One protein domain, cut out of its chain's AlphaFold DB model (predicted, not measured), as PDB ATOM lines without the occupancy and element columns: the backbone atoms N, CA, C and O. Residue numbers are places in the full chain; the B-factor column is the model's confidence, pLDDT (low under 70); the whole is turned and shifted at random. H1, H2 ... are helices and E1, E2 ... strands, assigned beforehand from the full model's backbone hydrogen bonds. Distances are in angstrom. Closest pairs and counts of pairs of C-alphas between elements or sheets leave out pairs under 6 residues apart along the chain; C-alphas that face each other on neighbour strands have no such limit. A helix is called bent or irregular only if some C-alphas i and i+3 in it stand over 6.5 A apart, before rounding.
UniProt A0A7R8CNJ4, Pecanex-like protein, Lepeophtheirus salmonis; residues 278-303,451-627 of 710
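What this domain is: This is residues 278 to 303 and 451 to 627 of the 710 residues of the protein "Pecanex-like protein" of Lepeophtheirus salmonis (UniProt A0A7R8CNJ4). Two long helices, H1 and H7, cross at the core; H4 and H5 pack on H1, H2 and H3 on H5, and H6 and H8 on H7. At one end of the longest axis is a small parallel sheet of two strands, E1 and E2, with H9 packed loosely on it; residues 621 to 627 stick out. The printed part has 203 residues, with nine named helices and two strands, in the order H1 to H8, E1, H9, E2, and is mostly helix. It is compact, with a radius of gyration of the C-alphas of 17.4 A and spans of 58 by 41 by 33 A.

How they stand to each other: H1, residues 278 to 303, touches H7, residues 548 to 572, at a steep tilt of 42 degrees, opposite ways; their closest C-alphas, of Tyr 287 and Ala 562, are 5.0 A apart. Residues 289 to 300 of H1 touch H4, residues 482 to 493, the same way at a shallow tilt of 34 degrees, only just short of steep; the closest C-alphas are those of Trp 293 and Ile 488, 6.5 A. H1 also touches H5, residues 505 to 516, with residues 288 to 292 alone, closest at the C-alphas of Ile 292 and Leu 511, 7.1 A. H5 touches H2, residues 460 to 463, closest at C-alphas 463 and 510, 6.4 A, and H3, residues 470 to 479, at C-alphas 476 and 512, 6.1 A. H7 touches H6, residues 529 to 537, closest at C-alphas 537 and 560, 5.6 A, and H8, residues 580 to 593, at C-alphas 561 and 590, 6.8 A. E1, residues 594 to 596, and E2, residues 614 to 622, are parallel neighbours, with N 595 and O 614 2.9 A apart, within hydrogen-bond range. With H9, residues 602 to 609, between them in the chain, they form a strand-helix-strand unit with a right-handed crossover. Every O i to N i+4 pair is within hydrogen-bond range in H3, H4, H5, H8 and H9, against 20 of 22 in H1, 4 of 5 in H6 and 18 of 21 in H7; H2 is too short for such a pair.

Where its parts are: H1 begins at C-alpha 278 (-31.069, -11.089, -38.013) and is 37.5 A long, with a kink of 27 degrees near residue 289. H7 is 34.5 A long and only just irregular, C-alphas 553 and 556 being 6.6 A apart. H8 is 20.1 A long. E2, 26.7 A long, ends at C-alpha 622 (-14.052, 1.087, -46.933).

The domain as a whole: The two C-alphas farthest apart, of Asp 498 and Arg 624, are 61.4 A apart. Residues 304 to 450 are not printed, and C-alphas 303 and 451 are 16.5 A apart across the cut. The links H4 to H5 and H5 to H6 are long. The mean pLDDT of the printed part is 79.6, with 47 residues under 70, among them residues 464 to 476 and 494 to 503.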
ATOM      1  N   ASP A 278     -30.345 -10.957 -39.272       88.69
ATOM      2  CA  ASP A 278     -31.069 -11.089 -38.013       88.69
ATOM      3  C   ASP A 278     -30.589 -10.073 -36.965       88.69
ATOM      4  O   ASP A 278     -31.383  -9.638 -36.136       88.69
ATOM      5  N   THR A 279     -29.351  -9.574 -37.084       89.25
ATOM      6  CA  THR A 279     -28.890  -8.359 -36.389       89.25
ATOM      7  C   THR A 279     -29.608  -7.123 -36.935       89.25
ATOM      8  O   THR A 279     -30.070  -6.286 -36.161       89.25
ATOM      9  N   LEU A 280     -29.764  -7.018 -38.264       87.56
ATOM     10  CA  LEU A 280     -30.459  -5.892 -38.902       87.56
ATOM     11  C   LEU A 280     -31.941  -5.813 -38.483       87.56
ATOM     12  O   LEU A 280     -32.459  -4.718 -38.262       87.56
ATOM     13  N   LYS A 281     -32.612  -6.964 -38.322       87.62
ATOM     14  CA  LYS A 281     -33.983  -7.054 -37.781       87.62
ATOM     15  C   LYS A 281     -34.044  -6.711 -36.292       87.62
ATOM     16  O   LYS A 281     -34.868  -5.888 -35.907       87.62
ATOM     17  N   LEU A 282     -33.155  -7.287 -35.475       89.75
ATOM     18  CA  LEU A 282     -33.122  -7.056 -34.027       89.75
ATOM     19  C   LEU A 282     -32.943  -5.570 -33.681       89.75
ATOM     20  O   LEU A 282     -33.631  -5.062 -32.802       89.75
ATOM     21  N   VAL A 283     -32.079  -4.844 -34.404       90.62
ATOM     22  CA  VAL A 283     -31.925  -3.388 -34.216       90.62
ATOM     23  C   VAL A 283     -33.226  -2.635 -34.498       90.62
ATOM     24  O   VAL A 283     -33.529  -1.687 -33.781       90.62
ATOM     25  N   ALA A 284     -34.016  -3.040 -35.499       87.81
ATOM     26  CA  ALA A 284     -35.289  -2.383 -35.801       87.81
ATOM     27  C   ALA A 284     -36.349  -2.638 -34.711       87.81
ATOM     28  O   ALA A 284     -37.047  -1.708 -34.308       87.81
ATOM     29  N   GLU A 285     -36.427  -3.865 -34.190       88.00
ATOM     30  CA  GLU A 285     -37.328  -4.227 -33.088       88.00
ATOM     31  C   GLU A 285     -36.943  -3.510 -31.782       88.00
ATOM     32  O   GLU A 285     -37.765  -2.833 -31.155       88.00
ATOM     33  N   LEU A 286     -35.662  -3.586 -31.400       91.06
ATOM     34  CA  LEU A 286     -35.141  -2.891 -30.225       91.06
ATOM     35  C   LEU A 286     -35.236  -1.371 -30.375       91.06
ATOM     36  O   LEU A 286     -35.422  -0.692 -29.370       91.06
ATOM     37  N   TYR A 287     -35.189  -0.819 -31.593       91.44
ATOM     38  CA  TYR A 287     -35.400   0.612 -31.810       91.44
ATOM     39  C   TYR A 287     -36.825   1.056 -31.472       91.44
ATOM     40  O   TYR A 287     -36.970   2.101 -30.847       91.44
ATOM     41  N   LEU A 288     -37.875   0.282 -31.775       88.75
ATOM     42  CA  LEU A 288     -39.226   0.610 -31.286       88.75
ATOM     43  C   LEU A 288     -39.271   0.601 -29.749       88.75
ATOM     44  O   LEU A 288     -39.749   1.561 -29.135       88.75
ATOM     45  N   LYS A 289     -38.707  -0.443 -29.127       90.81
ATOM     46  CA  LYS A 289     -38.679  -0.609 -27.664       90.81
ATOM     47  C   LYS A 289     -37.900   0.520 -26.958       90.81
ATOM     48  O   LYS A 289     -38.400   1.066 -25.969       90.81
ATOM     49  N   THR A 290     -36.740   0.942 -27.474       93.31
ATOM     50  CA  THR A 290     -35.945   2.058 -26.917       93.31
ATOM     51  C   THR A 290     -36.521   3.434 -27.254       93.31
ATOM     52  O   THR A 290     -36.460   4.335 -26.417       93.31
ATOM     53  N   LEU A 291     -37.117   3.627 -28.434       91.56
ATOM     54  CA  LEU A 291     -37.735   4.895 -28.839       91.56
ATOM     55  C   LEU A 291     -38.896   5.275 -27.909       91.56
ATOM     56  O   LEU A 291     -38.993   6.434 -27.504       91.56
ATOM     57  N   ILE A 292     -39.712   4.294 -27.505       90.94
ATOM     58  CA  ILE A 292     -40.735   4.442 -26.456       90.94
ATOM     59  C   ILE A 292     -40.106   4.957 -25.153       90.94
ATOM     60  O   ILE A 292     -40.583   5.932 -24.572       90.94
ATOM     61  N   TRP A 293     -39.000   4.346 -24.724       92.81
ATOM     62  CA  TRP A 293     -38.315   4.698 -23.482       92.81
ATOM     63  C   TRP A 293     -37.744   6.124 -23.498       92.81
ATOM     64  O   TRP A 293     -38.030   6.909 -22.593       92.81
ATOM     65  N   TYR A 294     -37.010   6.503 -24.549       92.94
ATOM     66  CA  TYR A 294     -36.427   7.847 -24.667       92.94
ATOM     67  C   TYR A 294     -37.487   8.944 -24.854       92.94
ATOM     68  O   TYR A 294     -37.335  10.034 -24.296       92.94
ATOM     69  N   LEU A 295     -38.583   8.664 -25.572       90.38
ATOM     70  CA  LEU A 295     -39.721   9.581 -25.691       90.38
ATOM     71  C   LEU A 295     -40.353   9.864 -24.318       90.38
ATOM     72  O   LEU A 295     -40.555  11.024 -23.955       90.38
ATOM     73  N   LEU A 296     -40.626   8.818 -23.533       88.56
ATOM     74  CA  LEU A 296     -41.259   8.953 -22.219       88.56
ATOM     75  C   LEU A 296     -40.316   9.552 -21.164       88.56
ATOM     76  O   LEU A 296     -40.754  10.400 -20.381       88.56
ATOM     77  N   LYS A 297     -39.012   9.232 -21.210       90.38
ATOM     78  CA  LYS A 297     -37.973   9.927 -20.430       90.38
ATOM     79  C   LYS A 297     -38.004  11.436 -20.696       90.38
ATOM     80  O   LYS A 297     -38.156  12.216 -19.756       90.38
ATOM     81  N   TYR A 298     -37.919  11.849 -21.962       88.88
ATOM     82  CA  TYR A 298     -37.892  13.267 -22.337       88.88
ATOM     83  C   TYR A 298     -39.151  14.022 -21.880       88.88
ATOM     84  O   TYR A 298     -39.067  15.153 -21.395       88.88
ATOM     85  N   LEU A 299     -40.327  13.395 -21.984       85.62
ATOM     86  CA  LEU A 299     -41.592  13.991 -21.539       85.62
ATOM     87  C   LEU A 299     -41.696  14.081 -20.004       85.62
ATOM     88  O   LEU A 299     -42.235  15.061 -19.489       85.62
ATOM     89  N   LYS A 300     -41.105  13.140 -19.250       85.06
ATOM     90  CA  LYS A 300     -40.962  13.247 -17.781       85.06
ATOM     91  C   LYS A 300     -39.996  14.369 -17.377       85.06
ATOM     92  O   LYS A 300     -40.256  15.081 -16.407       85.06
ATOM     93  N   GLU A 301     -38.893  14.542 -18.103       85.06
ATOM     94  CA  GLU A 301     -37.899  15.594 -17.839       85.06
ATOM     95  C   GLU A 301     -38.445  16.997 -18.148       85.06
ATOM     96  O   GLU A 301     -38.331  17.903 -17.320       85.06
ATOM     97  N   THR A 302     -39.105  17.170 -19.296       78.94
ATOM     98  CA  THR A 302     -39.734  18.446 -19.684       78.94
ATOM     99  C   THR A 302     -40.988  18.770 -18.863       78.94
ATOM    100  O   THR A 302     -41.187  19.923 -18.483       78.94
ATOM    101  N   GLY A 303     -41.786  17.773 -18.461       66.56
ATOM    102  CA  GLY A 303     -42.895  17.980 -17.520       66.56
ATOM    103  C   GLY A 303     -42.444  18.557 -16.167       66.56
ATOM    104  O   GLY A 303     -43.125  19.405 -15.588       66.56
ATOM    105  N   GLN A 451     -58.387  13.505 -25.054       41.91
ATOM    106  CA  GLN A 451     -57.529  13.839 -23.918       41.91
ATOM    107  C   GLN A 451     -57.686  12.839 -22.768       41.91
ATOM    108  O   GLN A 451     -58.799  12.609 -22.295       41.91
ATOM    109  N   SER A 452     -56.563  12.348 -22.243       49.97
ATOM    110  CA  SER A 452     -56.448  11.999 -20.823       49.97
ATOM    111  C   SER A 452     -55.911  13.215 -20.053       49.97
ATOM    112  O   SER A 452     -55.289  14.096 -20.649       49.97
ATOM    113  N   LYS A 453     -56.203  13.327 -18.752       49.53
ATOM    114  CA  LYS A 453     -55.874  14.538 -17.973       49.53
ATOM    115  C   LYS A 453     -54.461  14.550 -17.394       49.53
ATOM    116  O   LYS A 453     -53.975  15.620 -17.039       49.53
ATOM    117  N   ASP A 454     -53.833  13.382 -17.304       56.91
ATOM    118  CA  ASP A 454     -52.753  13.138 -16.345       56.91
ATOM    119  C   ASP A 454     -51.412  12.764 -17.010       56.91
ATOM    120  O   ASP A 454     -50.416  12.576 -16.315       56.91
ATOM    121  N   LEU A 455     -51.357  12.694 -18.350       65.81
ATOM    122  CA  LEU A 455     -50.129  12.430 -19.113       65.81
ATOM    123  C   LEU A 455     -49.569  13.686 -19.816       65.81
ATOM    124  O   LEU A 455     -50.335  14.503 -20.337       65.81
ATOM    125  N   PRO A 456     -48.229  13.833 -19.908       70.38
ATOM    126  CA  PRO A 456     -47.586  14.922 -20.640       70.38
ATOM    127  C   PRO A 456     -47.710  14.728 -22.159       70.38
ATOM    128  O   PRO A 456     -47.109  13.821 -22.739       70.38
ATOM    129  N   ILE A 457     -48.473  15.609 -22.810       69.94
ATOM    130  CA  ILE A 457     -48.725  15.570 -24.257       69.94
ATOM    131  C   ILE A 457     -47.421  15.870 -25.032       69.94
ATOM    132  O   ILE A 457     -46.749  16.854 -24.707       69.94
ATOM    133  N   PRO A 458     -47.064  15.090 -26.074       76.44
ATOM    134  CA  PRO A 458     -45.983  15.446 -26.991       76.44
ATOM    135  C   PRO A 458     -46.183  16.847 -27.612       76.44
ATOM    136  O   PRO A 458     -47.319  17.200 -27.935       76.44
ATOM    137  N   PRO A 459     -45.116  17.646 -27.819       76.62
ATOM    138  CA  PRO A 459     -45.209  18.955 -28.466       76.62
ATOM    139  C   PRO A 459     -46.001  18.925 -29.781       76.62
ATOM    140  O   PRO A 459     -45.785  18.050 -30.617       76.62
ATOM    141  N   MET A 460     -46.888  19.907 -29.993       67.50
ATOM    142  CA  MET A 460     -47.777  19.961 -31.168       67.50
ATOM    143  C   MET A 460     -47.024  19.876 -32.503       67.50
ATOM    144  O   MET A 460     -47.484  19.211 -33.428       67.50
ATOM    145  N   ASP A 461     -45.837  20.483 -32.581       71.31
ATOM    146  CA  ASP A 461     -44.964  20.448 -33.761       71.31
ATOM    147  C   ASP A 461     -44.569  19.015 -34.160       71.31
ATOM    148  O   ASP A 461     -44.329  18.733 -35.333       71.31
ATOM    149  N   TRP A 462     -44.539  18.083 -33.199       75.69
ATOM    150  CA  TRP A 462     -44.213  16.672 -33.417       75.69
ATOM    151  C   TRP A 462     -45.411  15.855 -33.902       75.69
ATOM    152  O   TRP A 462     -45.235  14.702 -34.264       75.69
ATOM    153  N   LEU A 463     -46.628  16.408 -33.934       72.44
ATOM    154  CA  LEU A 463     -47.800  15.724 -34.496       72.44
ATOM    155  C   LEU A 463     -47.927  15.955 -36.016       72.44
ATOM    156  O   LEU A 463     -48.719  15.288 -36.687       72.44
ATOM    157  N   HIS A 464     -47.125  16.863 -36.581       69.19
ATOM    158  CA  HIS A 464     -47.176  17.300 -37.978       69.19
ATOM    159  C   HIS A 464     -46.179  16.567 -38.901       69.19
ATOM    160  O   HIS A 464     -45.468  17.192 -39.688       69.19
ATOM    161  N   PHE A 465     -46.144  15.232 -38.847       65.62
ATOM    162  CA  PHE A 465     -45.341  14.429 -39.780       65.62
ATOM    163  C   PHE A 465     -45.804  14.560 -41.243       65.62
ATOM    164  O   PHE A 465     -47.009  14.684 -41.502       65.62
ATOM    165  N   PRO A 466     -44.886  14.400 -42.218       59.31
ATOM    166  CA  PRO A 466     -45.243  14.020 -43.582       59.31
ATOM    167  C   PRO A 466     -46.149  12.779 -43.571       59.31
ATOM    168  O   PRO A 466     -45.927  11.834 -42.815       59.31
ATOM    169  N   SER A 467     -47.204  12.775 -44.386       52.84
ATOM    170  CA  SER A 467     -48.277  11.789 -44.251       52.84
ATOM    171  C   SER A 467     -47.864  10.383 -44.702       52.84
ATOM    172  O   SER A 467     -47.938  10.075 -45.896       52.84
ATOM    173  N   LEU A 468     -47.534   9.500 -43.751       57.66
ATOM    174  CA  LEU A 468     -47.528   8.052 -43.986       57.66
ATOM    175  C   LEU A 468     -48.895   7.612 -44.538       57.66
ATOM    176  O   LEU A 468     -49.947   8.088 -44.086       57.66
ATOM    177  N   SER A 469     -48.895   6.666 -45.480       56.69
ATOM    178  CA  SER A 469     -50.123   6.010 -45.940       56.69
ATOM    179  C   SER A 469     -50.854   5.338 -44.768       56.69
ATOM    180  O   SER A 469     -50.230   4.931 -43.788       56.69
ATOM    181  N   SER A 470     -52.187   5.254 -44.836       55.88
ATOM    182  CA  SER A 470     -53.011   4.683 -43.755       55.88
ATOM    183  C   SER A 470     -52.616   3.241 -43.436       55.88
ATOM    184  O   SER A 470     -52.308   2.940 -42.290       55.88
ATOM    185  N   ILE A 471     -52.488   2.416 -44.478       51.81
ATOM    186  CA  ILE A 471     -52.104   0.997 -44.411       51.81
ATOM    187  C   ILE A 471     -50.822   0.799 -43.580       51.81
ATOM    188  O   ILE A 471     -50.772  -0.062 -42.712       51.81
ATOM    189  N   ARG A 472     -49.803   1.648 -43.777       61.50
ATOM    190  CA  ARG A 472     -48.525   1.552 -43.047       61.50
ATOM    191  C   ARG A 472     -48.571   2.093 -41.624       61.50
ATOM    192  O   ARG A 472     -47.736   1.725 -40.806       61.50
ATOM    193  N   ARG A 473     -49.522   2.978 -41.310       63.56
ATOM    194  CA  ARG A 473     -49.801   3.320 -39.912       63.56
ATOM    195  C   ARG A 473     -50.462   2.145 -39.209       63.56
ATOM    196  O   ARG A 473     -50.053   1.849 -38.103       63.56
ATOM    197  N   GLU A 474     -51.385   1.441 -39.856       63.84
ATOM    198  CA  GLU A 474     -51.987   0.218 -39.304       63.84
ATOM    199  C   GLU A 474     -50.934  -0.891 -39.084       63.84
ATOM    200  O   GLU A 474     -50.913  -1.474 -38.003       63.84
ATOM    201  N   GLU A 475     -49.994  -1.091 -40.023       69.31
ATOM    202  CA  GLU A 475     -48.817  -1.973 -39.850       69.31
ATOM    203  C   GLU A 475     -47.994  -1.594 -38.598       69.31
ATOM    204  O   GLU A 475     -47.950  -2.358 -37.634       69.31
ATOM    205  N   ILE A 476     -47.410  -0.388 -38.545       69.62
ATOM    206  CA  ILE A 476     -46.506  -0.001 -37.440       69.62
ATOM    207  C   ILE A 476     -47.272   0.157 -36.105       69.62
ATOM    208  O   ILE A 476     -46.697  -0.048 -35.041       69.62
ATOM    209  N   TYR A 477     -48.575   0.474 -36.116       72.69
ATOM    210  CA  TYR A 477     -49.410   0.452 -34.901       72.69
ATOM    211  C   TYR A 477     -49.575  -0.965 -34.333       72.69
ATOM    212  O   TYR A 477     -49.830  -1.079 -33.133       72.69
ATOM    213  N   SER A 478     -49.453  -2.012 -35.160       73.50
ATOM    214  CA  SER A 478     -49.485  -3.415 -34.724       73.50
ATOM    215  C   SER A 478     -48.119  -3.953 -34.275       73.50
ATOM    216  O   SER A 478     -48.080  -4.838 -33.427       73.50
ATOM    217  N   ASP A 479     -47.015  -3.359 -34.750       73.25
ATOM    218  CA  ASP A 479     -45.649  -3.656 -34.282       73.25
ATOM    219  C   ASP A 479     -45.320  -3.012 -32.910       73.25
ATOM    220  O   ASP A 479     -44.319  -3.352 -32.275       73.25
ATOM    221  N   ILE A 480     -46.137  -2.063 -32.432       78.00
ATOM    222  CA  ILE A 480     -45.977  -1.433 -31.111       78.00
ATOM    223  C   ILE A 480     -46.596  -2.330 -30.030       78.00
ATOM    224  O   ILE A 480     -47.814  -2.356 -29.857       78.00
ATOM    225  N   ASP A 481     -45.740  -3.002 -29.252       80.50
ATOM    226  CA  ASP A 481     -46.119  -3.737 -28.036       80.50
ATOM    227  C   ASP A 481     -46.806  -2.792 -27.021       80.50
ATOM    228  O   ASP A 481     -46.176  -1.915 -26.418       80.50
ATOM    229  N   GLU A 482     -48.121  -2.966 -26.843       79.00
ATOM    230  CA  GLU A 482     -48.933  -2.174 -25.911       79.00
ATOM    231  C   GLU A 482     -48.609  -2.467 -24.440       79.00
ATOM    232  O   GLU A 482     -48.675  -1.552 -23.619       79.00
ATOM    233  N   GLU A 483     -48.218  -3.702 -24.105       82.00
ATOM    234  CA  GLU A 483     -47.788  -4.074 -22.753       82.00
ATOM    235  C   GLU A 483     -46.430  -3.445 -22.421       82.00
ATOM    236  O   GLU A 483     -46.186  -3.041 -21.288       82.00
ATOM    237  N   TRP A 484     -45.523  -3.342 -23.399       85.19
ATOM    238  CA  TRP A 484     -44.274  -2.597 -23.224       85.19
ATOM    239  C   TRP A 484     -44.562  -1.108 -23.029       85.19
ATOM    240  O   TRP A 484     -44.053  -0.495 -22.093       85.19
ATOM    241  N   LEU A 485     -45.424  -0.518 -23.864       82.50
ATOM    242  CA  LEU A 485     -45.792   0.892 -23.739       82.50
ATOM    243  C   LEU A 485     -46.443   1.202 -22.376       82.50
ATOM    244  O   LEU A 485     -46.086   2.207 -21.755       82.50
ATOM    245  N   SER A 486     -47.330   0.337 -21.870       79.88
ATOM    246  CA  SER A 486     -47.936   0.497 -20.540       79.88
ATOM    247  C   SER A 486     -46.935   0.262 -19.400       79.88
ATOM    248  O   SER A 486     -46.891   1.064 -18.466       79.88
ATOM    249  N   LEU A 487     -46.060  -0.745 -19.498       84.25
ATOM    250  CA  LEU A 487     -45.007  -1.024 -18.512       84.25
ATOM    251  C   LEU A 487     -43.995   0.128 -18.395       84.25
ATOM    252  O   LEU A 487     -43.587   0.493 -17.288       84.25
ATOM    253  N   ILE A 488     -43.594   0.741 -19.513       84.12
ATOM    254  CA  ILE A 488     -42.689   1.900 -19.492       84.12
ATOM    255  C   ILE A 488     -43.407   3.156 -18.964       84.12
ATOM    256  O   ILE A 488     -42.803   3.927 -18.215       84.12
ATOM    257  N   LEU A 489     -44.702   3.338 -19.256       81.50
ATOM    258  CA  LEU A 489     -45.518   4.392 -18.635       81.50
ATOM    259  C   LEU A 489     -45.642   4.210 -17.114       81.50
ATOM    260  O   LEU A 489     -45.436   5.178 -16.380       81.50
ATOM    261  N   TYR A 490     -45.886   2.989 -16.632       79.75
ATOM    262  CA  TYR A 490     -45.881   2.649 -15.205       79.75
ATOM    263  C   TYR A 490     -44.543   3.030 -14.555       79.75
ATOM    264  O   TYR A 490     -44.505   3.810 -13.602       79.75
ATOM    265  N   ASN A 491     -43.425   2.571 -15.130       83.06
ATOM    266  CA  ASN A 491     -42.074   2.841 -14.623       83.06
ATOM    267  C   ASN A 491     -41.702   4.337 -14.605       83.06
ATOM    268  O   ASN A 491     -40.896   4.764 -13.772       83.06
ATOM    269  N   PHE A 492     -42.255   5.153 -15.509       81.38
ATOM    270  CA  PHE A 492     -41.986   6.591 -15.529       81.38
ATOM    271  C   PHE A 492     -42.992   7.439 -14.738       81.38
ATOM    272  O   PHE A 492     -42.597   8.523 -14.307       81.38
ATOM    273  N   PHE A 493     -44.225   6.996 -14.492       78.19
ATOM    274  CA  PHE A 493     -45.272   7.860 -13.921       78.19
ATOM    275  C   PHE A 493     -46.064   7.259 -12.742       78.19
ATOM    276  O   PHE A 493     -46.921   7.952 -12.204       78.19
ATOM    277  N   GLU A 494     -45.749   6.036 -12.294       65.31
ATOM    278  CA  GLU A 494     -46.297   5.412 -11.068       65.31
ATOM    279  C   GLU A 494     -47.841   5.262 -11.070       65.31
ATOM    280  O   GLU A 494     -48.498   5.308 -10.030       65.31
ATOM    281  N   PHE A 495     -48.438   5.072 -12.256       63.00
ATOM    282  CA  PHE A 495     -49.882   4.861 -12.433       63.00
ATOM    283  C   PHE A 495     -50.356   3.486 -11.931       63.00
ATOM    284  O   PHE A 495     -49.657   2.493 -12.081       63.00
ATOM    285  N   GLN A 496     -51.583   3.399 -11.409       50.66
ATOM    286  CA  GLN A 496     -52.230   2.117 -11.087       50.66
ATOM    287  C   GLN A 496     -52.958   1.539 -12.312       50.66
ATOM    288  O   GLN A 496     -53.578   2.286 -13.067       50.66
ATOM    289  N   GLU A 497     -52.933   0.211 -12.468       48.06
ATOM    290  CA  GLU A 497     -53.487  -0.511 -13.630       48.06
ATOM    291  C   GLU A 497     -55.004  -0.297 -13.836       48.06
ATOM    292  O   GLU A 497     -55.485  -0.324 -14.966       48.06
ATOM    293  N   ASP A 498     -55.757  -0.017 -12.767       44.19
ATOM    294  CA  ASP A 498     -57.226   0.093 -12.784       44.19
ATOM    295  C   ASP A 498     -57.791   1.412 -13.379       44.19
ATOM    296  O   ASP A 498     -59.013   1.598 -13.426       44.19
ATOM    297  N   GLN A 499     -56.957   2.359 -13.837       44.03
ATOM    298  CA  GLN A 499     -57.425   3.600 -14.486       44.03
ATOM    299  C   GLN A 499     -57.550   3.429 -16.012       44.03
ATOM    300  O   GLN A 499     -56.612   3.614 -16.783       44.03
ATOM    301  N   VAL A 500     -58.762   3.057 -16.435       42.06
ATOM    302  CA  VAL A 500     -59.105   2.568 -17.783       42.06
ATOM    303  C   VAL A 500     -58.896   3.589 -18.920       42.06
ATOM    304  O   VAL A 500     -59.417   4.702 -18.880       42.06
ATOM    305  N   ASN A 501     -58.264   3.127 -20.009       48.44
ATOM    306  CA  ASN A 501     -58.151   3.768 -21.332       48.44
ATOM    307  C   ASN A 501     -57.598   5.204 -21.364       48.44
ATOM    308  O   ASN A 501     -58.277   6.159 -21.755       48.44
ATOM    309  N   TYR A 502     -56.295   5.332 -21.121       54.97
ATOM    310  CA  TYR A 502     -55.519   6.436 -21.681       54.97
ATOM    311  C   TYR A 502     -55.541   6.376 -23.220       54.97
ATOM    312  O   TYR A 502     -55.224   5.342 -23.805       54.97
ATOM    313  N   ASN A 503     -55.881   7.480 -23.899       61.00
ATOM    314  CA  ASN A 503     -55.667   7.574 -25.344       61.00
ATOM    315  C   ASN A 503     -54.151   7.634 -25.613       61.00
ATOM    316  O   ASN A 503     -53.486   8.605 -25.245       61.00
ATOM    317  N   LEU A 504     -53.621   6.591 -26.255       71.81
ATOM    318  CA  LEU A 504     -52.210   6.477 -26.630       71.81
ATOM    319  C   LEU A 504     -51.940   6.868 -28.094       71.81
ATOM    320  O   LEU A 504     -50.789   6.831 -28.526       71.81
ATOM    321  N   ASP A 505     -52.955   7.294 -28.853       71.88
ATOM    322  CA  ASP A 505     -52.852   7.630 -30.280       71.88
ATOM    323  C   ASP A 505     -51.849   8.764 -30.532       71.88
ATOM    324  O   ASP A 505     -51.136   8.726 -31.532       71.88
ATOM    325  N   CYS A 506     -51.738   9.736 -29.614       74.12
ATOM    326  CA  CYS A 506     -50.694  10.770 -29.650       74.12
ATOM    327  C   CYS A 506     -49.291  10.150 -29.679       74.12
ATOM    328  O   CYS A 506     -48.457  10.522 -30.503       74.12
ATOM    329  N   TYR A 507     -49.032   9.203 -28.772       78.38
ATOM    330  CA  TYR A 507     -47.737   8.541 -28.644       78.38
ATOM    331  C   TYR A 507     -47.487   7.625 -29.837       78.38
ATOM    332  O   TYR A 507     -46.441   7.745 -30.466       78.38
ATOM    333  N   LYS A 508     -48.457   6.783 -30.216       77.69
ATOM    334  CA  LYS A 508     -48.348   5.904 -31.390       77.69
ATOM    335  C   LYS A 508     -48.091   6.695 -32.676       77.69
ATOM    336  O   LYS A 508     -47.185   6.348 -33.423       77.69
ATOM    337  N   HIS A 509     -48.784   7.815 -32.895       79.00
ATOM    338  CA  HIS A 509     -48.555   8.688 -34.055       79.00
ATOM    339  C   HIS A 509     -47.134   9.281 -34.063       79.00
ATOM    340  O   HIS A 509     -46.487   9.278 -35.111       79.00
ATOM    341  N   VAL A 510     -46.607   9.705 -32.904       81.62
ATOM    342  CA  VAL A 510     -45.207  10.160 -32.763       81.62
ATOM    343  C   VAL A 510     -44.202   9.038 -33.017       81.62
ATOM    344  O   VAL A 510     -43.245   9.237 -33.769       81.62
ATOM    345  N   LEU A 511     -44.426   7.852 -32.453       84.25
ATOM    346  CA  LEU A 511     -43.561   6.683 -32.618       84.25
ATOM    347  C   LEU A 511     -43.512   6.223 -34.082       84.25
ATOM    348  O   LEU A 511     -42.426   6.094 -34.641       84.25
ATOM    349  N   CYS A 512     -44.664   6.071 -34.740       80.44
ATOM    350  CA  CYS A 512     -44.740   5.680 -36.150       80.44
ATOM    351  C   CYS A 512     -44.136   6.730 -37.088       80.44
ATOM    352  O   CYS A 512     -43.490   6.366 -38.071       80.44
ATOM    353  N   GLY A 513     -44.298   8.022 -36.782       79.12
ATOM    354  CA  GLY A 513     -43.643   9.100 -37.521       79.12
ATOM    355  C   GLY A 513     -42.116   9.046 -37.402       79.12
ATOM    356  O   GLY A 513     -41.417   9.114 -38.413       79.12
ATOM    357  N   CYS A 514     -41.587   8.838 -36.193       83.94
ATOM    358  CA  CYS A 514     -40.145   8.697 -35.952       83.94
ATOM    359  C   CYS A 514     -39.558   7.406 -36.554       83.94
ATOM    360  O   CYS A 514     -38.450   7.428 -37.090       83.94
ATOM    361  N   PHE A 515     -40.289   6.289 -36.493       83.38
ATOM    362  CA  PHE A 515     -39.855   4.999 -37.036       83.38
ATOM    363  C   PHE A 515     -39.867   4.988 -38.570       83.38
ATOM    364  O   PHE A 515     -38.841   4.718 -39.199       83.38
ATOM    365  N   GLY A 516     -40.992   5.379 -39.179       77.19
ATOM    366  CA  GLY A 516     -41.155   5.441 -40.635       77.19
ATOM    367  C   GLY A 516     -40.280   6.496 -41.323       77.19
ATOM    368  O   GLY A 516     -40.039   6.390 -42.523       77.19
ATOM    369  N   SER A 517     -39.761   7.479 -40.576       77.62
ATOM    370  CA  SER A 517     -38.766   8.436 -41.088       77.62
ATOM    371  C   SER A 517     -37.364   7.830 -41.252       77.62
ATOM    372  O   SER A 517     -36.573   8.351 -42.031       77.62
ATOM    373  N   ILE A 518     -37.038   6.735 -40.548       78.94
ATOM    374  CA  ILE A 518     -35.777   5.992 -40.729       78.94
ATOM    375  C   ILE A 518     -35.994   4.823 -41.695       78.94
ATOM    376  O   ILE A 518     -35.288   4.694 -42.702       78.94
ATOM    377  N   TYR A 519     -36.995   3.987 -41.420       76.50
ATOM    378  CA  TYR A 519     -37.347   2.827 -42.237       76.50
ATOM    379  C   TYR A 519     -38.367   3.222 -43.317       76.50
ATOM    380  O   TYR A 519     -39.538   2.851 -43.277       76.50
ATOM    381  N   GLU A 520     -37.890   4.025 -44.275       64.56
ATOM    382  CA  GLU A 520     -38.650   4.470 -45.452       64.56
ATOM    383  C   GLU A 520     -39.308   3.299 -46.211       64.56
ATOM    384  O   GLU A 520     -38.809   2.176 -46.251       64.56
ATOM    385  N   SER A 521     -40.439   3.585 -46.857       52.94
ATOM    386  CA  SER A 521     -41.340   2.583 -47.438       52.94
ATOM    387  C   SER A 521     -40.721   1.656 -48.496       52.94
ATOM    388  O   SER A 521     -40.002   2.108 -49.384       52.94
ATOM    389  N   ASN A 522     -41.187   0.400 -48.507       46.00
ATOM    390  CA  ASN A 522     -40.985  -0.634 -49.543       46.00
ATOM    391  C   ASN A 522     -39.573  -1.224 -49.729       46.00
ATOM    392  O   ASN A 522     -39.413  -2.083 -50.592       46.00
ATOM    393  N   VAL A 523     -38.587  -0.855 -48.915       50.34
ATOM    394  CA  VAL A 523     -37.308  -1.582 -48.818       50.34
ATOM    395  C   VAL A 523     -37.327  -2.497 -47.591       50.34
ATOM    396  O   VAL A 523     -37.738  -2.062 -46.518       50.34
ATOM    397  N   ASP A 524     -36.895  -3.756 -47.738       59.19
ATOM    398  CA  ASP A 524     -36.699  -4.672 -46.604       59.19
ATOM    399  C   ASP A 524     -35.802  -4.017 -45.547       59.19
ATOM    400  O   ASP A 524     -34.828  -3.343 -45.900       59.19
ATOM    401  N   ILE A 525     -36.053  -4.277 -44.260       66.50
ATOM    402  CA  ILE A 525     -35.231  -3.757 -43.147       66.50
ATOM    403  C   ILE A 525     -33.742  -4.101 -43.349       66.50
ATOM    404  O   ILE A 525     -32.862  -3.289 -43.067       66.50
ATOM    405  N   THR A 526     -33.461  -5.272 -43.927       64.25
ATOM    406  CA  THR A 526     -32.112  -5.738 -44.279       64.25
ATOM    407  C   THR A 526     -31.489  -5.001 -45.472       64.25
ATOM    408  O   THR A 526     -30.268  -4.894 -45.556       64.25
ATOM    409  N   SER A 527     -32.294  -4.462 -46.393       65.12
ATOM    410  CA  SER A 527     -31.830  -3.895 -47.670       65.12
ATOM    411  C   SER A 527     -31.265  -2.474 -47.573       65.12
ATOM    412  O   SER A 527     -30.461  -2.087 -48.420       65.12
ATOM    413  N   LYS A 528     -31.600  -1.717 -46.515       68.88
ATOM    414  CA  LYS A 528     -30.862  -0.484 -46.169       68.88
ATOM    415  C   LYS A 528     -29.437  -0.775 -45.669       68.88
ATOM    416  O   LYS A 528     -28.578   0.104 -45.733       68.88
ATOM    417  N   GLY A 529     -29.187  -2.010 -45.233       76.88
ATOM    418  CA  GLY A 529     -27.864  -2.537 -44.929       76.88
ATOM    419  C   GLY A 529     -27.166  -1.907 -43.714       76.88
ATOM    420  O   GLY A 529     -27.685  -0.992 -43.070       76.88
ATOM    421  N   PRO A 530     -25.941  -2.369 -43.413       81.12
ATOM    422  CA  PRO A 530     -25.147  -1.911 -42.267       81.12
ATOM    423  C   PRO A 530     -24.776  -0.418 -42.320       81.12
ATOM    424  O   PRO A 530     -24.599   0.223 -41.282       81.12
ATOM    425  N   ASN A 531     -24.720   0.170 -43.521       81.56
ATOM    426  CA  ASN A 531     -24.435   1.591 -43.725       81.56
ATOM    427  C   ASN A 531     -25.470   2.514 -43.064       81.56
ATOM    428  O   ASN A 531     -25.111   3.617 -42.649       81.56
ATOM    429  N   LEU A 532     -26.728   2.079 -42.911       82.00
ATOM    430  CA  LEU A 532     -27.719   2.828 -42.134       82.00
ATOM    431  C   LEU A 532     -27.282   2.958 -40.668       82.00
ATOM    432  O   LEU A 532     -27.403   4.033 -40.084       82.00
ATOM    433  N   PHE A 533     -26.757   1.880 -40.085       84.75
ATOM    434  CA  PHE A 533     -26.456   1.813 -38.655       84.75
ATOM    435  C   PHE A 533     -25.219   2.634 -38.309       84.75
ATOM    436  O   PHE A 533     -25.271   3.427 -37.373       84.75
ATOM    437  N   VAL A 534     -24.145   2.538 -39.102       83.50
ATOM    438  CA  VAL A 534     -22.949   3.381 -38.921       83.50
ATOM    439  C   VAL A 534     -23.293   4.867 -39.072       83.50
ATOM    440  O   VAL A 534     -22.912   5.678 -38.229       83.50
ATOM    441  N   ASN A 535     -24.068   5.243 -40.096       83.75
ATOM    442  CA  ASN A 535     -24.449   6.643 -40.291       83.75
ATOM    443  C   ASN A 535     -25.354   7.165 -39.164       83.75
ATOM    444  O   ASN A 535     -25.062   8.222 -38.603       83.75
ATOM    445  N   ALA A 536     -26.381   6.414 -38.755       79.69
ATOM    446  CA  ALA A 536     -27.236   6.782 -37.626       79.69
ATOM    447  C   ALA A 536     -26.460   6.848 -36.292       79.69
ATOM    448  O   ALA A 536     -26.689   7.754 -35.489       79.69
ATOM    449  N   PHE A 537     -25.481   5.961 -36.075       84.25
ATOM    450  CA  PHE A 537     -24.592   6.010 -34.910       84.25
ATOM    451  C   PHE A 537     -23.671   7.246 -34.929       84.25
ATOM    452  O   PHE A 537     -23.404   7.850 -33.891       84.25
ATOM    453  N   HIS A 538     -23.268   7.720 -36.108       83.25
ATOM    454  CA  HIS A 538     -22.616   9.025 -36.283       83.25
ATOM    455  C   HIS A 538     -23.596  10.218 -36.303       83.25
ATOM    456  O   HIS A 538     -23.189  11.343 -36.593       83.25
ATOM    457  N   SER A 539     -24.880  10.014 -35.981       81.50
ATOM    458  CA  SER A 539     -25.956  11.026 -36.040       81.50
ATOM    459  C   SER A 539     -26.208  11.605 -37.449       81.50
ATOM    460  O   SER A 539     -26.841  12.651 -37.597       81.50
ATOM    461  N   ARG A 540     -25.716  10.939 -38.502       79.06
ATOM    462  CA  ARG A 540     -25.810  11.341 -39.915       79.06
ATOM    463  C   ARG A 540     -27.087  10.794 -40.547       79.06
ATOM    464  O   ARG A 540     -27.067   9.835 -41.315       79.06
ATOM    465  N   PHE A 541     -28.208  11.417 -40.217       75.12
ATOM    466  CA  PHE A 541     -29.506  11.073 -40.786       75.12
ATOM    467  C   PHE A 541     -29.728  11.764 -42.137       75.12
ATOM    468  O   PHE A 541     -29.874  12.982 -42.211       75.12
ATOM    469  N   THR A 542     -29.779  10.989 -43.221       61.97
ATOM    470  CA  THR A 542     -30.150  11.496 -44.550       61.97
ATOM    471  C   THR A 542     -31.654  11.755 -44.630       61.97
ATOM    472  O   THR A 542     -32.441  10.885 -44.268       61.97
ATOM    473  N   ASN A 543     -32.051  12.909 -45.172       62.16
ATOM    474  CA  ASN A 543     -33.430  13.263 -45.551       62.16
ATOM    475  C   ASN A 543     -34.495  13.317 -44.430       62.16
ATOM    476  O   ASN A 543     -35.667  13.521 -44.744       62.16
ATOM    477  N   LEU A 544     -34.143  13.192 -43.142       68.50
ATOM    478  CA  LEU A 544     -35.128  13.293 -42.056       68.50
ATOM    479  C   LEU A 544     -35.625  14.736 -41.854       68.50
ATOM    480  O   LEU A 544     -34.937  15.580 -41.287       68.50
ATOM    481  N   ILE A 545     -36.866  14.998 -42.277       71.31
ATOM    482  CA  ILE A 545     -37.575  16.272 -42.078       71.31
ATOM    483  C   ILE A 545     -38.306  16.237 -40.724       71.31
ATOM    484  O   ILE A 545     -39.533  16.153 -40.673       71.31
ATOM    485  N   LEU A 546     -37.549  16.258 -39.621       79.56
ATOM    486  CA  LEU A 546     -38.064  16.290 -38.243       79.56
ATOM    487  C   LEU A 546     -37.406  17.419 -37.422       79.56
ATOM    488  O   LEU A 546     -36.316  17.861 -37.773       79.56
ATOM    489  N   PRO A 547     -38.019  17.876 -36.311       82.00
ATOM    490  CA  PRO A 547     -37.422  18.897 -35.446       82.00
ATOM    491  C   PRO A 547     -36.095  18.449 -34.813       82.00
ATOM    492  O   PRO A 547     -36.016  17.359 -34.241       82.00
ATOM    493  N   ASP A 548     -35.083  19.323 -34.801       80.75
ATOM    494  CA  ASP A 548     -33.732  19.018 -34.291       80.75
ATOM    495  C   ASP A 548     -33.718  18.497 -32.845       80.75
ATOM    496  O   ASP A 548     -32.900  17.649 -32.485       80.75
ATOM    497  N   ASN A 549     -34.644  18.965 -32.001       83.69
ATOM    498  CA  ASN A 549     -34.806  18.466 -30.633       83.69
ATOM    499  C   ASN A 549     -35.266  17.000 -30.604       83.69
ATOM    500  O   ASN A 549     -34.731  16.213 -29.830       83.69
ATOM    501  N   LEU A 550     -36.210  16.611 -31.468       85.38
ATOM    502  CA  LEU A 550     -36.702  15.233 -31.577       85.38
ATOM    503  C   LEU A 550     -35.595  14.304 -32.111       85.38
ATOM    504  O   LEU A 550     -35.374  13.220 -31.566       85.38
ATOM    505  N   ILE A 551     -34.831  14.772 -33.106       85.50
ATOM    506  CA  ILE A 551     -33.673  14.047 -33.648       85.50
ATOM    507  C   ILE A 551     -32.583  13.873 -32.580       85.50
ATOM    508  O   ILE A 551     -32.150  12.750 -32.318       85.50
ATOM    509  N   SER A 552     -32.134  14.960 -31.949       86.69
ATOM    510  CA  SER A 552     -30.952  14.956 -31.072       86.69
ATOM    511  C   SER A 552     -31.197  14.441 -29.650       86.69
ATOM    512  O   SER A 552     -30.245  13.986 -29.013       86.69
ATOM    513  N   LYS A 553     -32.436  14.499 -29.133       88.31
ATOM    514  CA  LYS A 553     -32.772  14.086 -27.754       88.31
ATOM    515  C   LYS A 553     -33.493  12.748 -27.637       88.31
ATOM    516  O   LYS A 553     -33.458  12.175 -26.555       88.31
ATOM    517  N   ILE A 554     -34.136  12.262 -28.700       90.81
ATOM    518  CA  ILE A 554     -34.939  11.030 -28.659       90.81
ATOM    519  C   ILE A 554     -34.459  10.034 -29.717       90.81
ATOM    520  O   ILE A 554     -33.988   8.961 -29.359       90.81
ATOM    521  N   ILE A 555     -34.502  10.395 -31.002       90.19
ATOM    522  CA  ILE A 555     -34.212   9.453 -32.100       90.19
ATOM    523  C   ILE A 555     -32.751   8.986 -32.079       90.19
ATOM    524  O   ILE A 555     -32.491   7.786 -32.052       90.19
ATOM    525  N   THR A 556     -31.794   9.920 -32.051       90.25
ATOM    526  CA  THR A 556     -30.355   9.603 -32.019       90.25
ATOM    527  C   THR A 556     -29.978   8.692 -30.839       90.25
ATOM    528  O   THR A 556     -29.375   7.648 -31.092       90.25
ATOM    529  N   PRO A 557     -30.306   9.015 -29.566       92.75
ATOM    530  CA  PRO A 557     -29.950   8.139 -28.450       92.75
ATOM    531  C   PRO A 557     -30.724   6.813 -28.448       92.75
ATOM    532  O   PRO A 557     -30.110   5.784 -28.176       92.75
ATOM    533  N   ALA A 558     -32.006   6.785 -28.838       93.62
ATOM    534  CA  ALA A 558     -32.760   5.534 -28.955       93.62
ATOM    535  C   ALA A 558     -32.154   4.580 -29.995       93.62
ATOM    536  O   ALA A 558     -31.953   3.400 -29.701       93.62
ATOM    537  N   PHE A 559     -31.806   5.084 -31.185       91.94
ATOM    538  CA  PHE A 559     -31.210   4.274 -32.250       91.94
ATOM    539  C   PHE A 559     -29.800   3.787 -31.878       91.94
ATOM    540  O   PHE A 559     -29.455   2.632 -32.119       91.94
ATOM    541  N   LYS A 560     -28.998   4.629 -31.208       93.38
ATOM    542  CA  LYS A 560     -27.695   4.234 -30.641       93.38
ATOM    543  C   LYS A 560     -27.828   3.144 -29.573       93.38
ATOM    544  O   LYS A 560     -27.067   2.180 -29.603       93.38
ATOM    545  N   CYS A 561     -28.796   3.278 -28.665       94.75
ATOM    546  CA  CYS A 561     -29.092   2.290 -27.630       94.75
ATOM    547  C   CYS A 561     -29.542   0.953 -28.246       94.75
ATOM    548  O   CYS A 561     -29.013  -0.091 -27.879       94.75
ATOM    549  N   ALA A 562     -30.418   0.985 -29.257       93.62
ATOM    550  CA  ALA A 562     -30.865  -0.208 -29.980       93.62
ATOM    551  C   ALA A 562     -29.726  -0.926 -30.724       93.62
ATOM    552  O   ALA A 562     -29.625  -2.148 -30.639       93.62
ATOM    553  N   ILE A 563     -28.832  -0.180 -31.392       92.62
ATOM    554  CA  ILE A 563     -27.602  -0.744 -31.976       92.62
ATOM    555  C   ILE A 563     -26.760  -1.420 -30.889       92.62
ATOM    556  O   ILE A 563     -26.330  -2.553 -31.081       92.62
ATOM    557  N   LYS A 564     -26.520  -0.750 -29.754       93.69
ATOM    558  CA  LYS A 564     -25.667  -1.288 -28.687       93.69
ATOM    559  C   LYS A 564     -26.241  -2.581 -28.100       93.69
ATOM    560  O   LYS A 564     -25.538  -3.585 -28.103       93.69
ATOM    561  N   LEU A 565     -27.518  -2.581 -27.715       94.25
ATOM    562  CA  LEU A 565     -28.215  -3.759 -27.184       94.25
ATOM    563  C   LEU A 565     -28.215  -4.934 -28.173       94.25
ATOM    564  O   LEU A 565     -27.912  -6.059 -27.785       94.25
ATOM    565  N   ALA A 566     -28.493  -4.678 -29.456       92.31
ATOM    566  CA  ALA A 566     -28.466  -5.719 -30.480       92.31
ATOM    567  C   ALA A 566     -27.061  -6.307 -30.682       92.31
ATOM    568  O   ALA A 566     -26.917  -7.509 -30.900       92.31
ATOM    569  N   LEU A 567     -26.019  -5.472 -30.614       91.50
ATOM    570  CA  LEU A 567     -24.637  -5.934 -30.689       91.50
ATOM    571  C   LEU A 567     -24.250  -6.746 -29.455       91.50
ATOM    572  O   LEU A 567     -23.659  -7.805 -29.620       91.50
ATOM    573  N   ASP A 568     -24.615  -6.312 -28.250       91.25
ATOM    574  CA  ASP A 568     -24.331  -7.064 -27.024       91.25
ATOM    575  C   ASP A 568     -25.029  -8.436 -27.041       91.25
ATOM    576  O   ASP A 568     -24.381  -9.458 -26.804       91.25
ATOM    577  N   GLU A 569     -26.310  -8.494 -27.420       91.00
ATOM    578  CA  GLU A 569     -27.041  -9.755 -27.596       91.00
ATOM    579  C   GLU A 569     -26.337 -10.692 -28.593       91.00
ATOM    580  O   GLU A 569     -26.170 -11.878 -28.301       91.00
ATOM    581  N   LYS A 570     -25.893 -10.193 -29.758       90.12
ATOM    582  CA  LYS A 570     -25.257 -11.037 -30.791       90.12
ATOM    583  C   LYS A 570     -23.774 -11.344 -30.547       90.12
ATOM    584  O   LYS A 570     -23.289 -12.328 -31.096       90.12
ATOM    585  N   ILE A 571     -23.063 -10.549 -29.744       86.81
ATOM    586  CA  ILE A 571     -21.652 -10.781 -29.378       86.81
ATOM    587  C   ILE A 571     -21.547 -11.746 -28.193       86.81
ATOM    588  O   ILE A 571     -20.706 -12.644 -28.210       86.81
ATOM    589  N   PHE A 572     -22.395 -11.585 -27.173       84.12
ATOM    590  CA  PHE A 572     -22.368 -12.421 -25.967       84.12
ATOM    591  C   PHE A 572     -23.325 -13.624 -26.027       84.12
ATOM    592  O   PHE A 572     -23.207 -14.517 -25.194       84.12
ATOM    593  N   TYR A 573     -24.225 -13.679 -27.019       79.19
ATOM    594  CA  TYR A 573     -25.317 -14.662 -27.126       79.19
ATOM    595  C   TYR A 573     -26.291 -14.608 -25.931       79.19
ATOM    596  O   TYR A 573     -26.792 -15.632 -25.465       79.19
ATOM    597  N   ASN A 574     -26.564 -13.391 -25.447       77.38
ATOM    598  CA  ASN A 574     -27.433 -13.117 -24.300       77.38
ATOM    599  C   ASN A 574     -28.827 -12.671 -24.764       77.38
ATOM    600  O   ASN A 574     -28.952 -11.577 -25.309       77.38
ATOM    601  N   ASN A 575     -29.878 -13.445 -24.475       80.69
ATOM    602  CA  ASN A 575     -31.274 -13.117 -24.810       80.69
ATOM    603  C   ASN A 575     -31.869 -11.986 -23.931       80.69
ATOM    604  O   ASN A 575     -32.882 -12.165 -23.258       80.69
ATOM    605  N   ILE A 576     -31.251 -10.802 -23.924       77.44
ATOM    606  CA  ILE A 576     -31.723  -9.627 -23.165       77.44
ATOM    607  C   ILE A 576     -33.093  -9.154 -23.693       77.44
ATOM    608  O   ILE A 576     -33.901  -8.621 -22.940       77.44
ATOM    609  N   SER A 577     -33.381  -9.386 -24.977       75.94
ATOM    610  CA  SER A 577     -34.654  -9.049 -25.625       75.94
ATOM    611  C   SER A 577     -35.861  -9.898 -25.190       75.94
ATOM    612  O   SER A 577     -36.989  -9.414 -25.323       75.94
ATOM    613  N   ASP A 578     -35.651 -11.106 -24.643       79.12
ATOM    614  CA  ASP A 578     -36.724 -12.017 -24.192       79.12
ATOM    615  C   ASP A 578     -37.393 -11.547 -22.883       79.12
ATOM    616  O   ASP A 578     -38.547 -11.887 -22.611       79.12
ATOM    617  N   SER A 579     -36.680 -10.775 -22.058       86.75
ATOM    618  CA  SER A 579     -37.113 -10.380 -20.716       86.75
ATOM    619  C   SER A 579     -37.392  -8.883 -20.627       86.75
ATOM    620  O   SER A 579     -36.508  -8.043 -20.812       86.75
ATOM    621  N   LYS A 580     -38.642  -8.528 -20.301       86.62
ATOM    622  CA  LYS A 580     -39.061  -7.123 -20.181       86.62
ATOM    623  C   LYS A 580     -38.363  -6.404 -19.014       86.62
ATOM    624  O   LYS A 580     -38.167  -5.198 -19.094       86.62
ATOM    625  N   GLU A 581     -37.961  -7.114 -17.961       87.06
ATOM    626  CA  GLU A 581     -37.271  -6.520 -16.805       87.06
ATOM    627  C   GLU A 581     -35.783  -6.273 -17.104       87.06
ATOM    628  O   GLU A 581     -35.316  -5.139 -16.959       87.06
ATOM    629  N   ASP A 582     -35.075  -7.277 -17.632       88.19
ATOM    630  CA  ASP A 582     -33.651  -7.165 -17.986       88.19
ATOM    631  C   ASP A 582     -33.418  -6.113 -19.083       88.19
ATOM    632  O   ASP A 582     -32.473  -5.325 -19.010       88.19
ATOM    633  N   LEU A 583     -34.322  -6.015 -20.069       90.62
ATOM    634  CA  LEU A 583     -34.258  -4.976 -21.100       90.62
ATOM    635  C   LEU A 583     -34.440  -3.561 -20.518       90.62
ATOM    636  O   LEU A 583     -33.793  -2.618 -20.976       90.62
ATOM    637  N   ILE A 584     -35.286  -3.388 -19.495       91.06
ATOM    638  CA  ILE A 584     -35.441  -2.102 -18.798       91.06
ATOM    639  C   ILE A 584     -34.164  -1.742 -18.029       91.06
ATOM    640  O   ILE A 584     -33.782  -0.569 -18.014       91.06
ATOM    641  N   GLU A 585     -33.511  -2.711 -17.384       91.62
ATOM    642  CA  GLU A 585     -32.250  -2.480 -16.674       91.62
ATOM    643  C   GLU A 585     -31.104  -2.162 -17.644       91.62
ATOM    644  O   GLU A 585     -30.432  -1.147 -17.462       91.62
ATOM    645  N   ALA A 586     -30.964  -2.904 -18.745       92.81
ATOM    646  CA  ALA A 586     -29.947  -2.648 -19.766       92.81
ATOM    647  C   ALA A 586     -30.100  -1.264 -20.437       92.81
ATOM    648  O   ALA A 586     -29.109  -0.559 -20.644       92.81
ATOM    649  N   ILE A 587     -31.331  -0.814 -20.723       94.94
ATOM    650  CA  ILE A 587     -31.573   0.548 -21.241       94.94
ATOM    651  C   ILE A 587     -31.193   1.610 -20.192       94.94
ATOM    652  O   ILE A 587     -30.553   2.606 -20.538       94.94
ATOM    653  N   LYS A 588     -31.541   1.400 -18.911       94.12
ATOM    654  CA  LYS A 588     -31.135   2.298 -17.811       94.12
ATOM    655  C   LYS A 588     -29.613   2.347 -17.658       94.12
ATOM    656  O   LYS A 588     -29.077   3.432 -17.434       94.12
ATOM    657  N   GLU A 589     -28.916   1.219 -17.775       94.00
ATOM    658  CA  GLU A 589     -27.456   1.166 -17.670       94.00
ATOM    659  C   GLU A 589     -26.798   1.974 -18.795       94.00
ATOM    660  O   GLU A 589     -25.983   2.858 -18.519       94.00
ATOM    661  N   ILE A 590     -27.213   1.745 -20.048       94.75
ATOM    662  CA  ILE A 590     -26.710   2.469 -21.223       94.75
ATOM    663  C   ILE A 590     -26.943   3.978 -21.086       94.75
ATOM    664  O   ILE A 590     -26.024   4.768 -21.291       94.75
ATOM    665  N   ASP A 591     -28.147   4.402 -20.700       93.62
ATOM    666  CA  ASP A 591     -28.490   5.823 -20.587       93.62
ATOM    667  C   ASP A 591     -27.725   6.576 -19.479       93.62
ATOM    668  O   ASP A 591     -27.485   7.776 -19.623       93.62
ATOM    669  N   ASN A 592     -27.329   5.898 -18.394       93.25
ATOM    670  CA  ASN A 592     -26.638   6.530 -17.261       93.25
ATOM    671  C   ASN A 592     -25.105   6.394 -17.314       93.25
ATOM    672  O   ASN A 592     -24.407   7.317 -16.890       93.25
ATOM    673  N   ASN A 593     -24.574   5.273 -17.818       95.88
ATOM    674  CA  ASN A 593     -23.154   4.919 -17.683       95.88
ATOM    675  C   ASN A 593     -22.348   4.966 -18.997       95.88
ATOM    676  O   ASN A 593     -21.118   4.888 -18.941       95.88
ATOM    677  N   TRP A 594     -23.000   5.085 -20.163       96.00
ATOM    678  CA  TRP A 594     -22.346   4.933 -21.471       96.00
ATOM    679  C   TRP A 594     -22.376   6.206 -22.335       96.00
ATOM    680  O   TRP A 594     -23.431   6.788 -22.590       96.00
ATOM    681  N   TYR A 595     -21.227   6.588 -22.907       95.06
ATOM    682  CA  TYR A 595     -21.174   7.512 -24.047       95.06
ATOM    683  C   TYR A 595     -21.198   6.741 -25.372       95.06
ATOM    684  O   TYR A 595     -20.254   6.025 -25.704       95.06
ATOM    685  N   LEU A 596     -22.258   6.919 -26.164       94.38
ATOM    686  CA  LEU A 596     -22.387   6.332 -27.501       94.38
ATOM    687  C   LEU A 596     -22.125   7.408 -28.573       94.38
ATOM    688  O   LEU A 596     -22.955   8.300 -28.778       94.38
ATOM    689  N   GLY A 597     -20.993   7.348 -29.280       90.38
ATOM    690  CA  GLY A 597     -20.613   8.370 -30.272       90.38
ATOM    691  C   GLY A 597     -19.301   8.086 -31.006       90.38
ATOM    692  O   GLY A 597     -18.731   7.008 -30.878       90.38
ATOM    693  N   ASN A 598     -18.836   9.034 -31.820       86.69
ATOM    694  CA  ASN A 598     -17.584   8.892 -32.568       86.69
ATOM    695  C   ASN A 598     -16.375   9.438 -31.785       86.69
ATOM    696  O   ASN A 598     -16.451  10.514 -31.202       86.69
ATOM    697  N   GLU A 599     -15.230   8.762 -31.882       86.00
ATOM    698  CA  GLU A 599     -13.940   9.207 -31.319       86.00
ATOM    699  C   GLU A 599     -13.484  10.577 -31.854       86.00
ATOM    700  O   GLU A 599     -12.756  11.295 -31.179       86.00
ATOM    701  N   SER A 600     -13.923  10.969 -33.056       83.94
ATOM    702  CA  SER A 600     -13.621  12.284 -33.646       83.94
ATOM    703  C   SER A 600     -14.510  13.430 -33.127       83.94
ATOM    704  O   SER A 600     -14.376  14.562 -33.589       83.94
ATOM    705  N   GLU A 601     -15.462  13.168 -32.227       86.12
ATOM    706  CA  GLU A 601     -16.305  14.202 -31.616       86.12
ATOM    707  C   GLU A 601     -15.623  14.785 -30.371       86.12
ATOM    708  O   GLU A 601     -15.227  14.042 -29.480       86.12
ATOM    709  N   LEU A 602     -15.612  16.115 -30.210       87.31
ATOM    710  CA  LEU A 602     -15.118  16.762 -28.976       87.31
ATOM    711  C   LEU A 602     -15.793  16.210 -27.700       87.31
ATOM    712  O   LEU A 602     -15.172  16.142 -26.645       87.31
ATOM    713  N   LYS A 603     -17.048  15.754 -27.820       90.12
ATOM    714  CA  LYS A 603     -17.826  15.108 -26.751       90.12
ATOM    715  C   LYS A 603     -17.252  13.766 -26.263       90.12
ATOM    716  O   LYS A 603     -17.538  13.380 -25.132       90.12
ATOM    717  N   TRP A 604     -16.471  13.064 -27.086       91.88
ATOM    718  CA  TRP A 604     -15.753  11.847 -26.692       91.88
ATOM    719  C   TRP A 604     -14.637  12.196 -25.701       91.88
ATOM    720  O   TRP A 604     -14.605  11.669 -24.592       91.88
ATOM    721  N   ASN A 605     -13.810  13.186 -26.048       92.38
ATOM    722  CA  ASN A 605     -12.731  13.693 -25.195       92.38
ATOM    723  C   ASN A 605     -13.276  14.297 -23.888       92.38
ATOM    724  O   ASN A 605     -12.797  13.979 -22.802       92.38
ATOM    725  N   ASP A 606     -14.348  15.086 -23.983       92.94
ATOM    726  CA  ASP A 606     -15.130  15.577 -22.844       92.94
ATOM    727  C   ASP A 606     -15.576  14.446 -21.899       92.94
ATOM    728  O   ASP A 606     -15.538  14.620 -20.684       92.94
ATOM    729  N   SER A 607     -16.041  13.314 -22.440       94.62
ATOM    730  CA  SER A 607     -16.515  12.161 -21.657       94.62
ATOM    731  C   SER A 607     -15.371  11.385 -20.997       94.62
ATOM    732  O   SER A 607     -15.541  10.906 -19.878       94.62
ATOM    733  N   ILE A 608     -14.197  11.326 -21.636       94.81
ATOM    734  CA  ILE A 608     -12.967  10.758 -21.058       94.81
ATOM    735  C   ILE A 608     -12.508  11.588 -19.854       94.81
ATOM    736  O   ILE A 608     -12.303  11.043 -18.773       94.81
ATOM    737  N   ILE A 609     -12.420  12.916 -19.999       93.31
ATOM    738  CA  ILE A 609     -12.012  13.820 -18.907       93.31
ATOM    739  C   ILE A 609     -13.064  13.887 -17.784       93.31
ATOM    740  O   ILE A 609     -12.718  14.085 -16.621       93.31
ATOM    741  N   LYS A 610     -14.348  13.670 -18.100       94.94
ATOM    742  CA  LYS A 610     -15.435  13.524 -17.109       94.94
ATOM    743  C   LYS A 610     -15.507  12.131 -16.475       94.94
ATOM    744  O   LYS A 610     -16.382  11.914 -15.641       94.94
ATOM    745  N   GLU A 611     -14.612  11.214 -16.843       95.94
ATOM    746  CA  GLU A 611     -14.528   9.866 -16.280       95.94
ATOM    747  C   GLU A 611     -15.848   9.067 -16.392       95.94
ATOM    748  O   GLU A 611     -16.250   8.362 -15.462       95.94
ATOM    749  N   VAL A 612     -16.524   9.170 -17.546       96.50
ATOM    750  CA  VAL A 612     -17.726   8.377 -17.876       96.50
ATOM    751  C   VAL A 612     -17.367   6.878 -17.879       96.50
ATOM    752  O   VAL A 612     -16.376   6.526 -18.523       96.50
ATOM    753  N   PRO A 613     -18.128   5.986 -17.203       96.75
ATOM    754  CA  PRO A 613     -17.735   4.585 -17.012       96.75
ATOM    755  C   PRO A 613     -17.400   3.828 -18.300       96.75
ATOM    756  O   PRO A 613     -16.371   3.154 -18.352       96.75
ATOM    757  N   HIS A 614     -18.219   3.974 -19.344       97.06
ATOM    758  CA  HIS A 614     -18.009   3.306 -20.626       97.06
ATOM    759  C   HIS A 614     -18.163   4.272 -21.803       97.06
ATOM    760  O   HIS A 614     -19.025   5.152 -21.802       97.06
ATOM    761  N   LEU A 615     -17.355   4.091 -22.848       96.31
ATOM    762  CA  LEU A 615     -17.533   4.770 -24.132       96.31
ATOM    763  C   LEU A 615     -17.517   3.732 -25.254       96.31
ATOM    764  O   LEU A 615     -16.668   2.844 -25.267       96.31
ATOM    765  N   PHE A 616     -18.439   3.845 -26.206       95.75
ATOM    766  CA  PHE A 616     -18.544   2.926 -27.336       95.75
ATOM    767  C   PHE A 616     -18.623   3.691 -28.655       95.75
ATOM    768  O   PHE A 616     -19.520   4.521 -28.853       95.75
ATOM    769  N   SER A 617     -17.694   3.383 -29.559       93.44
ATOM    770  CA  SER A 617     -17.705   3.842 -30.943       93.44
ATOM    771  C   SER A 617     -18.018   2.694 -31.898       93.44
ATOM    772  O   SER A 617     -17.688   1.532 -31.651       93.44
ATOM    773  N   LEU A 618     -18.630   3.043 -33.024       92.12
ATOM    774  CA  LEU A 618     -18.826   2.176 -34.177       92.12
ATOM    775  C   LEU A 618     -18.333   2.928 -35.413       92.12
ATOM    776  O   LEU A 618     -18.695   4.089 -35.597       92.12
ATOM    777  N   LYS A 619     -17.525   2.274 -36.252       88.94
ATOM    778  CA  LYS A 619     -16.985   2.817 -37.506       88.94
ATOM    779  C   LYS A 619     -17.109   1.779 -38.625       88.94
ATOM    780  O   LYS A 619     -16.939   0.581 -38.396       88.94
ATOM    781  N   GLY A 620     -17.372   2.248 -39.840       85.81
ATOM    782  CA  GLY A 620     -17.184   1.488 -41.075       85.81
ATOM    783  C   GLY A 620     -16.041   2.110 -41.871       85.81
ATOM    784  O   GLY A 620     -16.031   3.327 -42.052       85.81
ATOM    785  N   VAL A 621     -15.084   1.296 -42.312       79.50
ATOM    786  CA  VAL A 621     -13.942   1.709 -43.146       79.50
ATOM    787  C   VAL A 621     -14.066   1.003 -44.493       79.50
ATOM    788  O   VAL A 621     -14.219  -0.215 -44.522       79.50
ATOM    789  N   GLU A 622     -14.050   1.727 -45.610       76.75
ATOM    790  CA  GLU A 622     -14.052   1.087 -46.933       76.75
ATOM    791  C   GLU A 622     -12.680   0.450 -47.191       76.75
ATOM    792  O   GLU A 622     -11.655   1.095 -47.015       76.75
ATOM    793  N   GLY A 623     -12.642  -0.840 -47.537       64.12
ATOM    794  CA  GLY A 623     -11.378  -1.537 -47.760       64.12
ATOM    795  C   GLY A 623     -10.761  -1.262 -49.136       64.12
ATOM    796  O   GLY A 623     -11.393  -0.737 -50.051       64.12
ATOM    797  N   ARG A 624      -9.534  -1.764 -49.343       59.53
ATOM    798  CA  ARG A 624      -8.935  -1.886 -50.692       59.53
ATOM    799  C   ARG A 624      -9.729  -2.839 -51.612       59.53
ATOM    800  O   ARG A 624      -9.571  -2.803 -52.830       59.53
ATOM    801  N   SER A 625     -10.582  -3.694 -51.041       59.44
ATOM    802  CA  SER A 625     -11.655  -4.415 -51.737       59.44
ATOM    803  C   SER A 625     -13.000  -3.722 -51.480       59.44
ATOM    804  O   SER A 625     -13.154  -3.012 -50.496       59.44
ATOM    805  N   LYS A 626     -14.015  -3.956 -52.325       64.44
ATOM    806  CA  LYS A 626     -15.339  -3.295 -52.235       64.44
ATOM    807  C   LYS A 626     -16.184  -3.646 -50.989       64.44
ATOM    808  O   LYS A 626     -17.379  -3.362 -50.979       64.44
ATOM    809  N   ASN A 627     -15.598  -4.267 -49.970       74.69
ATOM    810  CA  ASN A 627     -16.274  -4.633 -48.732       74.69
ATOM    811  C   ASN A 627     -15.887  -3.638 -47.630       74.69
ATOM    812  O   ASN A 627     -14.706  -3.388 -47.390       74.69
TER     813      ASN A 627